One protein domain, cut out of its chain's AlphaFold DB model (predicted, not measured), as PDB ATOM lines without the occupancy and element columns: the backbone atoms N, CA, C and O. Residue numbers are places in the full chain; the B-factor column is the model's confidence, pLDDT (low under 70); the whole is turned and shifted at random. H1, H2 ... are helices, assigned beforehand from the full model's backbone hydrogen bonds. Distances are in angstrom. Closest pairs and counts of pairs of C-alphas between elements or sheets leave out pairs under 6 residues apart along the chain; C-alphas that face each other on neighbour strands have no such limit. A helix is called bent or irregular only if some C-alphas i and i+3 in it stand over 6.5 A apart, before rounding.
ATOM      1  N   ILE A   2     123.244 109.562 145.932       71.88
ATOM      2  CA  ILE A   2     122.926 110.394 147.119       71.88
ATOM      3  C   ILE A   2     124.163 110.843 147.926       71.88
ATOM      4  O   ILE A   2     124.284 112.016 148.252       71.88
ATOM      5  N   LYS A   3     125.130 109.952 148.203       76.00
ATOM      6  CA  LYS A   3     126.352 110.313 148.960       76.00
ATOM      7  C   LYS A   3     127.228 111.367 148.265       76.00
ATOM      8  O   LYS A   3     127.820 112.197 148.942       76.00
ATOM      9  N   ARG A   4     127.307 111.334 146.931       81.31
ATOM     10  CA  ARG A   4     128.092 112.295 146.137       81.31
ATOM     11  C   ARG A   4     127.425 113.670 146.140       81.31
ATOM     12  O   ARG A   4     128.100 114.661 146.371       81.31
ATOM     13  N   TRP A   5     126.100 113.695 145.999       80.25
ATOM     14  CA  TRP A   5     125.308 114.921 146.095       80.25
ATOM     15  C   TRP A   5     125.441 115.593 147.474       80.25
ATOM     16  O   TRP A   5     125.652 116.797 147.556       80.25
ATOM     17  N   TRP A   6     125.433 114.812 148.561       78.81
ATOM     18  CA  TRP A   6     125.692 115.340 149.910       78.81
ATOM     19  C   TRP A   6     127.096 115.933 150.082       78.81
ATOM     20  O   TRP A   6     127.246 116.922 150.796       78.81
ATOM     21  N   GLY A   7     128.111 115.354 149.433       79.56
ATOM     22  CA  GLY A   7     129.467 115.909 149.413       79.56
ATOM     23  C   GLY A   7     129.516 117.269 148.720       79.56
ATOM     24  O   GLY A   7     129.983 118.233 149.312       79.56
ATOM     25  N   GLU A   8     128.932 117.366 147.522       77.19
ATOM     26  CA  GLU A   8     128.876 118.605 146.732       77.19
ATOM     27  C   GLU A   8     128.135 119.732 147.481       77.19
ATOM     28  O   GLU A   8     128.609 120.866 147.510       77.19
ATOM     29  N   VAL A   9     127.026 119.427 148.168       73.62
ATOM     30  CA  VAL A   9     126.303 120.406 149.006       73.62
ATOM     31  C   VAL A   9     127.135 120.841 150.211       73.62
ATOM     32  O   VAL A   9     127.211 122.031 150.513       73.62
ATOM     33  N   ARG A  10     127.768 119.896 150.915       80.25
ATOM     34  CA  ARG A  10     128.594 120.211 152.087       80.25
ATOM     35  C   ARG A  10     129.778 121.092 151.701       80.25
ATOM     36  O   ARG A  10     130.054 122.067 152.396       80.25
ATOM     37  N   ASP A  11     130.440 120.766 150.600       75.88
ATOM     38  CA  ASP A  11     131.598 121.508 150.116       75.88
ATOM     39  C   ASP A  11     131.166 122.900 149.607       75.88
ATOM     40  O   ASP A  11     131.799 123.895 149.946       75.88
ATOM     41  N   TYR A  12     130.007 123.013 148.942       72.44
ATOM     42  CA  TYR A  12     129.405 124.299 148.561       72.44
ATOM     43  C   TYR A  12     129.068 125.194 149.766       72.44
ATOM     44  O   TYR A  12     129.270 126.407 149.716       72.44
ATOM     45  N   VAL A  13     128.574 124.619 150.869       69.12
ATOM     46  CA  VAL A  13     128.307 125.371 152.109       69.12
ATOM     47  C   VAL A  13     129.609 125.760 152.819       69.12
ATOM     48  O   VAL A  13     129.687 126.846 153.400       69.12
ATOM     49  N   ALA A  14     130.624 124.893 152.790       73.88
ATOM     50  CA  ALA A  14     131.885 125.095 153.496       73.88
ATOM     51  C   ALA A  14     132.815 126.098 152.797       73.88
ATOM     52  O   ALA A  14     133.511 126.852 153.479       73.88
ATOM     53  N   SER A  15     132.820 126.142 151.464       68.94
ATOM     54  CA  SER A  15     133.733 126.997 150.711       68.94
ATOM     55  C   SER A  15     133.306 128.474 150.745       68.94
ATOM     56  O   SER A  15     132.144 128.789 150.475       68.94
ATOM     57  N   PRO A  16     134.222 129.414 151.049       63.59
ATOM     58  CA  PRO A  16     133.981 130.825 150.787       63.59
ATOM     59  C   PRO A  16     133.843 131.003 149.274       63.59
ATOM     60  O   PRO A  16     134.755 130.674 148.516       63.59
ATOM     61  N   GLN A  17     132.682 131.472 148.824       66.06
ATOM     62  CA  GLN A  17     132.508 131.780 147.414       66.06
ATOM     63  C   GLN A  17     133.350 133.005 147.082       66.06
ATOM     64  O   GLN A  17     133.248 134.032 147.757       66.06
ATOM     65  N   GLY A  18     134.196 132.876 146.061       63.22
ATOM     66  CA  GLY A  18     134.886 134.020 145.488       63.22
ATOM     67  C   GLY A  18     133.874 135.077 145.050       63.22
ATOM     68  O   GLY A  18     132.741 134.759 144.680       63.22
ATOM     69  N   VAL A  19     134.281 136.339 145.120       62.97
ATOM     70  CA  VAL A  19     133.479 137.459 144.630       62.97
ATOM     71  C   VAL A  19     133.231 137.229 143.138       62.97
ATOM     72  O   VAL A  19     134.203 137.046 142.406       62.97
ATOM     73  N   PRO A  20     131.976 137.219 142.658       70.00
ATOM     74  CA  PRO A  20     131.713 137.129 141.229       70.00
ATOM     75  C   PRO A  20     132.400 138.292 140.512       70.00
ATOM     76  O   PRO A  20     132.247 139.435 140.944       70.00
ATOM     77  N   ASP A  21     133.096 138.031 139.402       75.38
ATOM     78  CA  ASP A  21     133.846 139.056 138.648       75.38
ATOM     79  C   ASP A  21     133.006 140.314 138.358       75.38
ATOM     80  O   ASP A  21     133.488 141.437 138.481       75.38
ATOM     81  N   ARG A  22     131.699 140.132 138.137       74.06
ATOM     82  CA  ARG A  22     130.724 141.212 137.915       74.06
ATOM     83  C   ARG A  22     130.639 142.244 139.044       74.06
ATOM     84  O   ARG A  22     130.386 143.411 138.769       74.06
ATOM     85  N   VAL A  23     130.805 141.832 140.302       76.00
ATOM     86  CA  VAL A  23     130.779 142.758 141.449       76.00
ATOM     87  C   VAL A  23     132.053 143.597 141.460       76.00
ATOM     88  O   VAL A  23     131.992 144.807 141.654       76.00
ATOM     89  N   SER A  24     133.196 142.973 141.173       78.50
ATOM     90  CA  SER A  24     134.477 143.675 141.060       78.50
ATOM     91  C   SER A  24     134.471 144.687 139.913       78.50
ATOM     92  O   SER A  24     134.987 145.791 140.076       78.50
ATOM     93  N   ASP A  25     133.860 144.343 138.778       84.06
ATOM     94  CA  ASP A  25     133.748 145.238 137.624       84.06
ATOM     95  C   ASP A  25     132.810 146.420 137.904       84.06
ATOM     96  O   ASP A  25     133.187 147.560 137.657       84.06
ATOM     97  N   SER A  26     131.662 146.191 138.552       83.62
ATOM     98  CA  SER A  26     130.762 147.283 138.951       83.62
ATOM     99  C   SER A  26     131.418 148.273 139.922       83.62
ATOM    100  O   SER A  26     131.169 149.471 139.825       83.62
ATOM    101  N   ILE A  27     132.250 147.796 140.857       83.69
ATOM    102  CA  ILE A  27     132.978 148.673 141.788       83.69
ATOM    103  C   ILE A  27     134.061 149.463 141.037       83.69
ATOM    104  O   ILE A  27     134.257 150.646 141.309       83.69
ATOM    105  N   ARG A  28     134.754 148.844 140.071       87.62
ATOM    106  CA  ARG A  28     135.736 149.543 139.223       87.62
ATOM    107  C   ARG A  28     135.090 150.639 138.390       87.62
ATOM    108  O   ARG A  28     135.657 151.727 138.320       87.62
ATOM    109  N   ASP A  29     133.937 150.361 137.793       90.69
ATOM    110  CA  ASP A  29     133.205 151.322 136.970       90.69
ATOM    111  C   ASP A  29     132.753 152.531 137.800       90.69
ATOM    112  O   ASP A  29     132.941 153.673 137.381       90.69
ATOM    113  N   GLU A  30     132.263 152.295 139.020       90.44
ATOM    114  CA  GLU A  30     131.886 153.359 139.955       90.44
ATOM    115  C   GLU A  30     133.101 154.213 140.361       90.44
ATOM    116  O   GLU A  30     133.060 155.442 140.307       90.44
ATOM    117  N   ILE A  31     134.233 153.589 140.705       89.94
ATOM    118  CA  ILE A  31     135.459 154.326 141.053       89.94
ATOM    119  C   ILE A  31     135.981 155.126 139.851       89.94
ATOM    120  O   ILE A  31     136.390 156.280 140.002       89.94
ATOM    121  N   ALA A  32     135.953 154.544 138.651       91.62
ATOM    122  CA  ALA A  32     136.365 155.221 137.426       91.62
ATOM    123  C   ALA A  32     135.476 156.438 137.123       91.62
ATOM    124  O   ALA A  32     135.991 157.479 136.700       91.62
ATOM    125  N   PHE A  33     134.171 156.335 137.387       93.31
ATOM    126  CA  PHE A  33     133.233 157.447 137.279       93.31
ATOM    127  C   PHE A  33     133.617 158.603 138.218       93.31
ATOM    128  O   PHE A  33     133.838 159.718 137.739       93.31
ATOM    129  N   HIS A  34     133.821 158.341 139.516       90.56
ATOM    130  CA  HIS A  34     134.189 159.380 140.499       90.56
ATOM    131  C   HIS A  34     135.542 160.037 140.210       90.56
ATOM    132  O   HIS A  34     135.696 161.254 140.361       90.56
ATOM    133  N   LEU A  35     136.531 159.255 139.766       92.25
ATOM    134  CA  LEU A  35     137.833 159.784 139.351       92.25
ATOM    135  C   LEU A  35     137.700 160.711 138.137       92.25
ATOM    136  O   LEU A  35     138.333 161.768 138.095       92.25
ATOM    137  N   THR A  36     136.854 160.340 137.171       94.00
ATOM    138  CA  THR A  36     136.587 161.147 135.973       94.00
ATOM    139  C   THR A  36     135.849 162.438 136.326       94.00
ATOM    140  O   THR A  36     136.254 163.510 135.879       94.00
ATOM    141  N   GLU A  37     134.818 162.367 137.172       94.19
ATOM    142  CA  GLU A  37     134.050 163.539 137.611       94.19
ATOM    143  C   GLU A  37     134.924 164.526 138.406       94.19
ATOM    144  O   GLU A  37     134.884 165.738 138.182       94.19
ATOM    145  N   THR A  38     135.776 164.010 139.298       92.69
ATOM    146  CA  THR A  38     136.691 164.832 140.103       92.69
ATOM    147  C   THR A  38     137.719 165.548 139.228       92.69
ATOM    148  O   THR A  38     137.960 166.743 139.415       92.69
ATOM    149  N   ALA A  39     138.297 164.842 138.252       92.88
ATOM    150  CA  ALA A  39     139.242 165.430 137.309       92.88
ATOM    151  C   ALA A  39     138.577 166.508 136.433       92.88
ATOM    152  O   ALA A  39     139.152 167.579 136.242       92.88
ATOM    153  N   ALA A  40     137.346 166.273 135.960       93.25
ATOM    154  CA  ALA A  40     136.584 167.259 135.191       93.25
ATOM    155  C   ALA A  40     136.330 168.543 136.001       93.25
ATOM    156  O   ALA A  40     136.590 169.644 135.519       93.25
ATOM    157  N   ARG A  41     135.931 168.408 137.272       92.44
ATOM    158  CA  ARG A  41     135.686 169.551 138.167       92.44
ATOM    159  C   ARG A  41     136.948 170.373 138.450       92.44
ATOM    160  O   ARG A  41     136.877 171.588 138.580       92.44
ATOM    161  N   GLN A  42     138.117 169.737 138.557       91.25
ATOM    162  CA  GLN A  42     139.390 170.455 138.712       91.25
ATOM    163  C   GLN A  42     139.819 171.162 137.420       91.25
ATOM    164  O   GLN A  42     140.369 172.263 137.483       91.25
ATOM    165  N   ALA A  43     139.529 170.573 136.257       91.31
ATOM    166  CA  ALA A  43     139.793 171.206 134.970       91.31
ATOM    167  C   ALA A  43     138.961 172.487 134.772       91.31
ATOM    168  O   ALA A  43     139.486 173.490 134.289       91.31
ATOM    169  N   GLU A  44     137.703 172.504 135.229       94.44
ATOM    170  CA  GLU A  44     136.857 173.712 135.246       94.44
ATOM    171  C   GLU A  44     137.438 174.845 136.111       94.44
ATOM    172  O   GLU A  44     137.194 176.020 135.846       94.44
ATOM    173  N   LEU A  45     138.256 174.506 137.112       94.56
ATOM    174  CA  LEU A  45     138.960 175.457 137.977       94.56
ATOM    175  C   LEU A  45     140.319 175.907 137.408       94.56
ATOM    176  O   LEU A  45     141.077 176.592 138.095       94.56
ATOM    177  N   GLY A  46     140.635 175.541 136.161       95.44
ATOM    178  CA  GLY A  46     141.849 175.960 135.458       95.44
ATOM    179  C   GLY A  46     143.070 175.064 135.678       95.44
ATOM    180  O   GLY A  46     144.165 175.426 135.249       95.44
ATOM    181  N   VAL A  47     142.912 173.900 136.320       95.25
ATOM    182  CA  VAL A  47     143.984 172.897 136.445       95.25
ATOM    183  C   VAL A  47     144.134 172.143 135.120       95.25
ATOM    184  O   VAL A  47     143.146 171.825 134.460       95.25
ATOM    185  N   SER A  48     145.365 171.836 134.704       95.38
ATOM    186  CA  SER A  48     145.580 171.037 133.490       95.38
ATOM    187  C   SER A  48     144.979 169.630 133.638       95.38
ATOM    188  O   SER A  48     144.992 169.059 134.727       95.38
ATOM    189  N   ALA A  49     144.462 169.041 132.554       90.25
ATOM    190  CA  ALA A  49     143.773 167.744 132.610       90.25
ATOM    191  C   ALA A  49     144.643 166.611 133.203       90.25
ATOM    192  O   ALA A  49     144.142 165.771 133.954       90.25
ATOM    193  N   ASP A  50     145.949 166.613 132.918       91.00
ATOM    194  CA  ASP A  50     146.889 165.616 133.443       91.00
ATOM    195  C   ASP A  50     147.149 165.789 134.944       91.00
ATOM    196  O   ASP A  50     147.238 164.808 135.687       91.00
ATOM    197  N   GLU A  51     147.248 167.035 135.405       92.12
ATOM    198  CA  GLU A  51     147.422 167.362 136.819       92.12
ATOM    199  C   GLU A  51     146.137 167.099 137.611       92.12
ATOM    200  O   GLU A  51     146.200 166.526 138.697       92.12
ATOM    201  N   ALA A  52     144.975 167.389 137.022       90.38
ATOM    202  CA  ALA A  52     143.672 167.073 137.590       90.38
ATOM    203  C   ALA A  52     143.470 165.556 137.751       90.38
ATOM    204  O   ALA A  52     143.053 165.072 138.803       90.38
ATOM    205  N   ARG A  53     143.844 164.763 136.736       87.94
ATOM    206  CA  ARG A  53     143.772 163.296 136.809       87.94
ATOM    207  C   ARG A  53     144.720 162.724 137.862       87.94
ATOM    208  O   ARG A  53     144.334 161.817 138.596       87.94
ATOM    209  N   ARG A  54     145.951 163.241 137.953       90.81
ATOM    210  CA  ARG A  54     146.932 162.803 138.959       90.81
ATOM    211  C   ARG A  54     146.470 163.154 140.374       90.81
ATOM    212  O   ARG A  54     146.471 162.281 141.236       90.81
ATOM    213  N   SER A  55     145.994 164.383 140.573       91.38
ATOM    214  CA  SER A  55     145.449 164.852 141.848       91.38
ATOM    215  C   SER A  55     144.216 164.049 142.274       91.38
ATOM    216  O   SER A  55     144.094 163.697 143.445       91.38
ATOM    217  N   ALA A  56     143.329 163.689 141.337       87.56
ATOM    218  CA  ALA A  56     142.170 162.845 141.618       87.56
ATOM    219  C   ALA A  56     142.573 161.443 142.110       87.56
ATOM    220  O   ALA A  56     142.024 160.974 143.103       87.56
ATOM    221  N   VAL A  57     143.559 160.799 141.472       89.75
ATOM    222  CA  VAL A  57     144.069 159.480 141.896       89.75
ATOM    223  C   VAL A  57     144.782 159.560 143.249       89.75
ATOM    224  O   VAL A  57     144.503 158.749 144.129       89.75
ATOM    225  N   GLU A  58     145.654 160.551 143.451       90.94
ATOM    226  CA  GLU A  58     146.350 160.761 144.730       90.94
ATOM    227  C   GLU A  58     145.371 161.014 145.881       90.94
ATOM    228  O   GLU A  58     145.555 160.490 146.979       90.94
ATOM    229  N   ARG A  59     144.302 161.779 145.627       88.00
ATOM    230  CA  ARG A  59     143.265 162.067 146.622       88.00
ATOM    231  C   ARG A  59     142.380 160.859 146.924       88.00
ATOM    232  O   ARG A  59     141.922 160.733 148.057       88.00
ATOM    233  N   PHE A  60     142.124 160.003 145.936       87.62
ATOM    234  CA  PHE A  60     141.332 158.785 146.117       87.62
ATOM    235  C   PHE A  60     142.108 157.698 146.882       87.62
ATOM    236  O   PHE A  60     141.510 156.912 147.613       87.62
ATOM    237  N   GLY A  61     143.439 157.680 146.770       90.06
ATOM    238  CA  GLY A  61     144.302 156.760 147.511       90.06
ATOM    239  C   GLY A  61     144.395 155.368 146.876       90.06
ATOM    240  O   GLY A  61     144.415 155.227 145.653       90.06
ATOM    241  N   ASP A  62     144.499 154.320 147.701       89.69
ATOM    242  CA  ASP A  62     144.651 152.935 147.232       89.69
ATOM    243  C   ASP A  62     143.325 152.355 146.706       89.69
ATOM    244  O   ASP A  62     142.613 151.616 147.388       89.69
ATOM    245  N   VAL A  63     143.019 152.665 145.443       84.19
ATOM    246  CA  VAL A  63     141.873 152.121 144.693       84.19
ATOM    247  C   VAL A  63     141.818 150.590 144.757       84.19
ATOM    248  O   VAL A  63     140.739 150.007 144.863       84.19
ATOM    249  N   THR A  64     142.971 149.918 144.705       84.31
ATOM    250  CA  THR A  64     143.022 148.448 144.693       84.31
ATOM    251  C   THR A  64     142.671 147.876 146.065       84.31
ATOM    252  O   THR A  64     141.989 146.851 146.145       84.31
ATOM    253  N   GLY A  65     143.112 148.542 147.134       85.31
ATOM    254  CA  GLY A  65     142.719 148.254 148.511       85.31
ATOM    255  C   GLY A  65     141.211 148.393 148.713       85.31
ATOM    256  O   GLY A  65     140.570 147.432 149.133       85.31
ATOM    257  N   VAL A  66     140.629 149.525 148.298       84.69
ATOM    258  CA  VAL A  66     139.183 149.792 148.420       84.69
ATOM    259  C   VAL A  66     138.348 148.757 147.661       84.69
ATOM    260  O   VAL A  66     137.404 148.203 148.220       84.69
ATOM    261  N   ILE A  67     138.716 148.417 146.418       84.62
ATOM    262  CA  ILE A  67     138.009 147.376 145.649       84.62
ATOM    263  C   ILE A  67     138.042 146.040 146.393       84.62
ATOM    264  O   ILE A  67     137.025 145.356 146.465       84.62
ATOM    265  N   ARG A  68     139.194 145.660 146.957       82.75
ATOM    266  CA  ARG A  68     139.345 144.395 147.685       82.75
ATOM    267  C   ARG A  68     138.492 144.359 148.948       82.75
ATOM    268  O   ARG A  68     137.876 143.331 149.213       82.75
ATOM    269  N   GLU A  69     138.447 145.454 149.700       85.00
ATOM    270  CA  GLU A  69     137.635 145.571 150.915       85.00
ATOM    271  C   GLU A  69     136.136 145.530 150.598       85.00
ATOM    272  O   GLU A  69     135.415 144.719 151.178       85.00
ATOM    273  N   CYS A  70     135.671 146.313 149.618       82.50
ATOM    274  CA  CYS A  70     134.270 146.302 149.190       82.50
ATOM    275  C   CYS A  70     133.848 144.936 148.629       82.50
ATOM    276  O   CYS A  70     132.756 144.445 148.916       82.50
ATOM    277  N   ALA A  71     134.722 144.295 147.851       79.62
ATOM    278  CA  ALA A  71     134.490 142.956 147.331       79.62
ATOM    279  C   ALA A  71     134.401 141.928 148.475       79.62
ATOM    280  O   ALA A  71     133.471 141.120 148.502       79.62
ATOM    281  N   ALA A  72     135.310 141.986 149.454       81.75
ATOM    282  CA  ALA A  72     135.296 141.101 150.616       81.75
ATOM    283  C   ALA A  72     134.019 141.259 151.459       81.75
ATOM    284  O   ALA A  72     133.377 140.254 151.769       81.75
ATOM    285  N   ASP A  73     133.604 142.494 151.762       84.06
ATOM    286  CA  ASP A  73     132.386 142.756 152.541       84.06
ATOM    287  C   ASP A  73     131.115 142.320 151.788       84.06
ATOM    288  O   ASP A  73     130.227 141.662 152.348       84.06
ATOM    289  N   SER A  74     131.054 142.584 150.477       78.38
ATOM    290  CA  SER A  74     129.947 142.126 149.637       78.38
ATOM    291  C   SER A  74     129.871 140.598 149.574       78.38
ATOM    292  O   SER A  74     128.771 140.041 149.653       78.38
ATOM    293  N   ALA A  75     131.004 139.900 149.440       79.56
ATOM    294  CA  ALA A  75     131.030 138.438 149.445       79.56
ATOM    295  C   ALA A  75     130.634 137.864 150.808       79.56
ATOM    296  O   ALA A  75     129.860 136.904 150.858       79.56
ATOM    297  N   GLU A  76     131.100 138.455 151.913       81.50
ATOM    298  CA  GLU A  76     130.723 138.010 153.254       81.50
ATOM    299  C   GLU A  76     129.217 138.180 153.484       81.50
ATOM    300  O   GLU A  76     128.533 137.263 153.945       81.50
ATOM    301  N   THR A  77     128.664 139.336 153.125       84.44
ATOM    302  CA  THR A  77     127.242 139.632 153.308       84.44
ATOM    303  C   THR A  77     126.358 138.744 152.434       84.44
ATOM    304  O   THR A  77     125.406 138.142 152.944       84.44
ATOM    305  N   HIS A  78     126.709 138.563 151.159       82.12
ATOM    306  CA  HIS A  78     125.970 137.674 150.263       82.12
ATOM    307  C   HIS A  78     126.049 136.206 150.718       82.12
ATOM    308  O   HIS A  78     125.024 135.524 150.787       82.12
ATOM    309  N   SER A  79     127.232 135.732 151.123       81.38
ATOM    310  CA  SER A  79     127.424 134.375 151.652       81.38
ATOM    311  C   SER A  79     126.606 134.135 152.925       81.38
ATOM    312  O   SER A  79     125.895 133.131 153.032       81.38
ATOM    313  N   ARG A  80     126.622 135.081 153.876       85.69
ATOM    314  CA  ARG A  80     125.805 135.007 155.101       85.69
ATOM    315  C   ARG A  80     124.314 134.942 154.781       85.69
ATOM    316  O   ARG A  80     123.607 134.120 155.368       85.69
ATOM    317  N   TRP A  81     123.833 135.770 153.852       88.25
ATOM    318  CA  TRP A  81     122.427 135.762 153.444       88.25
ATOM    319  C   TRP A  81     122.037 134.443 152.765       88.25
ATOM    320  O   TRP A  81     121.049 133.823 153.156       88.25
ATOM    321  N   HIS A  82     122.858 133.954 151.833       85.12
ATOM    322  CA  HIS A  82     122.613 132.695 151.134       85.12
ATOM    323  C   HIS A  82     122.574 131.496 152.096       85.12
ATOM    324  O   HIS A  82     121.663 130.672 152.026       85.12
ATOM    325  N   ARG A  83     123.498 131.433 153.066       85.25
ATOM    326  CA  ARG A  83     123.500 130.392 154.112       85.25
ATOM    327  C   ARG A  83     122.229 130.424 154.962       85.25
ATOM    328  O   ARG A  83     121.641 129.372 155.208       85.25
ATOM    329  N   ARG A  84     121.777 131.612 155.379       89.75
ATOM    330  CA  ARG A  84     120.510 131.769 156.120       89.75
ATOM    331  C   ARG A  84     119.314 131.311 155.285       89.75
ATOM    332  O   ARG A  84     118.476 130.572 155.789       89.75
ATOM    333  N   HIS A  85     119.264 131.692 154.009       90.81
ATOM    334  CA  HIS A  85     118.198 131.283 153.096       90.81
ATOM    335  C   HIS A  85     118.146 129.757 152.908       90.81
ATOM    336  O   HIS A  85     117.073 129.155 152.993       90.81
ATOM    337  N   LEU A  86     119.297 129.108 152.703       88.06
ATOM    338  CA  LEU A  86     119.384 127.647 152.592       88.06
ATOM    339  C   LEU A  86     118.923 126.942 153.874       88.06
ATOM    340  O   LEU A  86     118.162 125.980 153.794       88.06
ATOM    341  N   ALA A  87     119.324 127.439 155.049       87.19
ATOM    342  CA  ALA A  87     118.890 126.883 156.330       87.19
ATOM    343  C   ALA A  87     117.364 126.975 156.514       87.19
ATOM    344  O   ALA A  87     116.727 125.988 156.879       87.19
ATOM    345  N   LEU A  88     116.764 128.129 156.199       94.06
ATOM    346  CA  LEU A  88     115.309 128.313 156.245       94.06
ATOM    347  C   LEU A  88     114.580 127.395 155.255       94.06
ATOM    348  O   LEU A  88     113.565 126.797 155.604       94.06
ATOM    349  N   THR A  89     115.123 127.227 154.046       92.06
ATOM    350  CA  THR A  89     114.560 126.322 153.033       92.06
ATOM    351  C   THR A  89     114.583 124.869 153.515       92.06
ATOM    352  O   THR A  89     113.584 124.163 153.402       92.06
ATOM    353  N   ALA A  90     115.695 124.422 154.107       89.19
ATOM    354  CA  ALA A  90     115.812 123.075 154.661       89.19
ATOM    355  C   ALA A  90     114.825 122.835 155.818       89.19
ATOM    356  O   ALA A  90     114.180 121.786 155.863       89.19
ATOM    357  N   LEU A  91     114.658 123.817 156.713       94.44
ATOM    358  CA  LEU A  91     113.661 123.762 157.787       94.44
ATOM    359  C   LEU A  91     112.231 123.666 157.236       94.44
ATOM    360  O   LEU A  91     111.443 122.868 157.737       94.44
ATOM    361  N   LEU A  92     111.907 124.426 156.187       97.06
ATOM    362  CA  LEU A  92     110.589 124.386 155.551       97.06
ATOM    363  C   LEU A  92     110.308 123.023 154.900       97.06
ATOM    364  O   LEU A  92     109.220 122.479 155.075       97.06
ATOM    365  N   ILE A  93     111.293 122.435 154.212       95.06
ATOM    366  CA  ILE A  93     111.179 121.085 153.635       95.06
ATOM    367  C   ILE A  93     110.947 120.044 154.739       95.06
ATOM    368  O   ILE A  93     110.051 119.208 154.614       95.06
ATOM    369  N   ALA A  94     111.713 120.104 155.833       94.69
ATOM    370  CA  ALA A  94     111.531 119.205 156.972       94.69
ATOM    371  C   ALA A  94     110.145 119.371 157.619       94.69
ATOM    372  O   ALA A  94     109.485 118.375 157.921       94.69
ATOM    373  N   GLY A  95     109.672 120.612 157.771       96.81
ATOM    374  CA  GLY A  95     108.335 120.923 158.278       96.81
ATOM    375  C   GLY A  95     107.221 120.376 157.385       96.81
ATOM    376  O   GLY A  95     106.307 119.724 157.882       96.81
ATOM    377  N   ALA A  96     107.321 120.559 156.065       96.19
ATOM    378  CA  ALA A  96     106.360 120.018 155.104       96.19
ATOM    379  C   ALA A  96     106.339 118.480 155.109       96.19
ATOM    380  O   ALA A  96     105.266 117.880 155.087       96.19
ATOM    381  N   ALA A  97     107.507 117.833 155.200       93.19
ATOM    382  CA  ALA A  97     107.602 116.380 155.313       93.19
ATOM    383  C   ALA A  97     106.962 115.860 156.613       93.19
ATOM    384  O   ALA A  97     106.211 114.884 156.583       93.19
ATOM    385  N   ALA A  98     107.206 116.531 157.744       91.81
ATOM    386  CA  ALA A  98     106.587 116.193 159.023       91.81
ATOM    387  C   ALA A  98     105.060 116.369 158.983       91.81
ATOM    388  O   ALA A  98     104.326 115.481 159.420       91.81
ATOM    389  N   LEU A  99     104.574 117.474 158.406       94.06
ATOM    390  CA  LEU A  99     103.143 117.742 158.251       94.06
ATOM    391  C   LEU A  99     102.473 116.732 157.309       94.06
ATOM    392  O   LEU A  99     101.368 116.270 157.586       94.06
ATOM    393  N   GLY A 100     103.148 116.350 156.222       91.75
ATOM    394  CA  GLY A 100     102.691 115.310 155.302       91.75
ATOM    395  C   GLY A 100     102.589 113.944 155.981       91.75
ATOM    396  O   GLY A 100     101.571 113.271 155.848       91.75
ATOM    397  N   ALA A 101     103.590 113.564 156.782       82.31
ATOM    398  CA  ALA A 101     103.555 112.332 157.569       82.31
ATOM    399  C   ALA A 101     102.435 112.341 158.623       82.31
ATOM    400  O   ALA A 101     101.750 111.334 158.802       82.31
ATOM    401  N   TRP A 102     102.217 113.473 159.299       84.56
ATOM    402  CA  TRP A 102     101.120 113.635 160.254       84.56
ATOM    403  C   TRP A 102      99.749 113.552 159.572       84.56
ATOM    404  O   TRP A 102      98.894 112.790 160.013       84.56
ATOM    405  N   SER A 103      99.567 114.257 158.454       82.94
ATOM    406  CA  SER A 103      98.315 114.249 157.686       82.94
ATOM    407  C   SER A 103      98.013 112.861 157.128       82.94
ATOM    408  O   SER A 103      96.878 112.408 157.190       82.94
ATOM    409  N   TYR A 104      99.034 112.152 156.639       79.62
ATOM    410  CA  TYR A 104      98.896 110.765 156.205       79.62
ATOM    411  C   TYR A 104      98.432 109.864 157.354       79.62
ATOM    412  O   TYR A 104      97.528 109.059 157.164       79.62
ATOM    413  N   ARG A 105      98.986 110.015 158.563       76.00
ATOM    414  CA  ARG A 105      98.512 109.262 159.737       76.00
ATOM    415  C   ARG A 105      97.076 109.609 160.108       76.00
ATOM    416  O   ARG A 105      96.317 108.703 160.404       76.00
ATOM    417  N   ALA A 106      96.705 110.887 160.077       74.06
ATOM    418  CA  ALA A 106      95.357 111.332 160.417       74.06
ATOM    419  C   ALA A 106      94.306 110.853 159.399       74.06
ATOM    420  O   ALA A 106      93.236 110.410 159.791       74.06
ATOM    421  N   LEU A 107      94.621 110.895 158.101       75.94
ATOM    422  CA  LEU A 107      93.732 110.408 157.036       75.94
ATOM    423  C   LEU A 107      93.578 108.886 157.033       75.94
ATOM    424  O   LEU A 107      92.560 108.381 156.575       75.94
ATOM    425  N   ASN A 108      94.589 108.169 157.522       70.06
ATOM    426  CA  ASN A 108      94.544 106.721 157.704       70.06
ATOM    427  C   ASN A 108      94.231 106.331 159.156       70.06
ATOM    428  O   ASN A 108      94.387 105.166 159.517       70.06
ATOM    429  N   ALA A 109      93.817 107.281 160.001       64.25
ATOM    430  CA  ALA A 109      93.245 106.929 161.287       64.25
ATOM    431  C   ALA A 109      91.952 106.147 161.002       64.25
ATOM    432  O   ALA A 109      91.186 106.567 160.127       64.25
TER     433      ALA A 109
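AT A GLANCE: This is residues 2 to 109 of the 305 residues of an uncharacterized protein of Lacipirellula parvula (UniProt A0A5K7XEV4). This is a long rod of helices with few contacts between them: H4, a single helix of 45 residues, makes most of the length, and H2 runs on from its beginning, the two helices overlapping over residues 23 to 31 of H2 and 63 to 71 of H4. H3 packs on the last part of H2, where the chain folds back toward H4, while most of H1, residues 2 to 12, and the far part of H4, with the two residues after it, residues 87 to 109, stick out free. The printed part has 108 residues with four named helices in the order H1, H2, H3, H4 and no named strand, and the class is all helix. The whole is extended, with a radius of gyration of the C-alphas of 25.3 A and spans of 88 by 28 by 15 A.

IN THESE COORDINATES: The printed part begins with H1, residues 2 to 14, whose first C-alpha, that of Ile 2, is at (122.926, 110.394, 147.119). It measures 18.4 A from first to last C-alpha. After six residues comes H2, residues 21 to 44, which is 35.0 A long and begins with C-alpha 21 at (133.846, 139.056, 138.648). H3, residues 49 to 60, follows after four residues and measures 16.4 A. Two residues later begins H4, residues 63 to 107, the longest helix at 64.9 A. It runs from C-alpha 63 at (141.873, 152.121, 144.693) to C-alpha 107 at (93.732, 110.408, 157.036). No helix is bent or irregular.

HOW THE PARTS SIT: H1 touches no helix, but it is near H4. The two are close but not clearly touching, with 1 pair of C-alphas within 8 A, those of Val 13 and Arg 83, 7.2 A apart. H1 and H4 run opposite ways at a steep tilt of 40 degrees. H1 is apart from H2 and from H3. H2 touches H4 with residues 23 to 31 alone, and H4 touches H2 with residues 63 to 71 alone. Their closest C-alphas are those of Ser 24 and Ala 71, 6.3 A apart. H2 and H4 run opposite ways at a tilt of 37 degrees, only just steep, and their centres are 34.2 A apart. H2 also touches H3, with residues 35 to 43 of H2 alone and 19 pairs of C-alphas within 8 A. The closest C-alphas of these two helices are those of Ala 39 and Ala 52, 4.7 A apart. H2 and H3 run opposite ways at a steep tilt of 53 degrees. H3 and H4 meet only through their link. In the backbones of H1, H2, H3 and H4, every pair of O i and N i+4 is within hydrogen-bond range.

THE WHOLE: The two C-alphas farthest apart are those of Gly 46, between H2 and H3, and Ala 109, the last printed residue, at 88.3 A. Residues 2 to 12, which belong to H1, stand free, and so do residues 87 to 109, of which 87 to 107 belong to H4. The body without these stretches has 74 residues and spans 56 by 17 by 15 A, with a radius of gyration of 16.9 A. The links from H2 to H3 and from H3 to H4 are tight, the link from H1 to H2 is short, and no link is long. The printed part has no cut. Its mean pLDDT is 84.8, and seven residues are under 70: residue 13, residues 15 to 19 and residue 109.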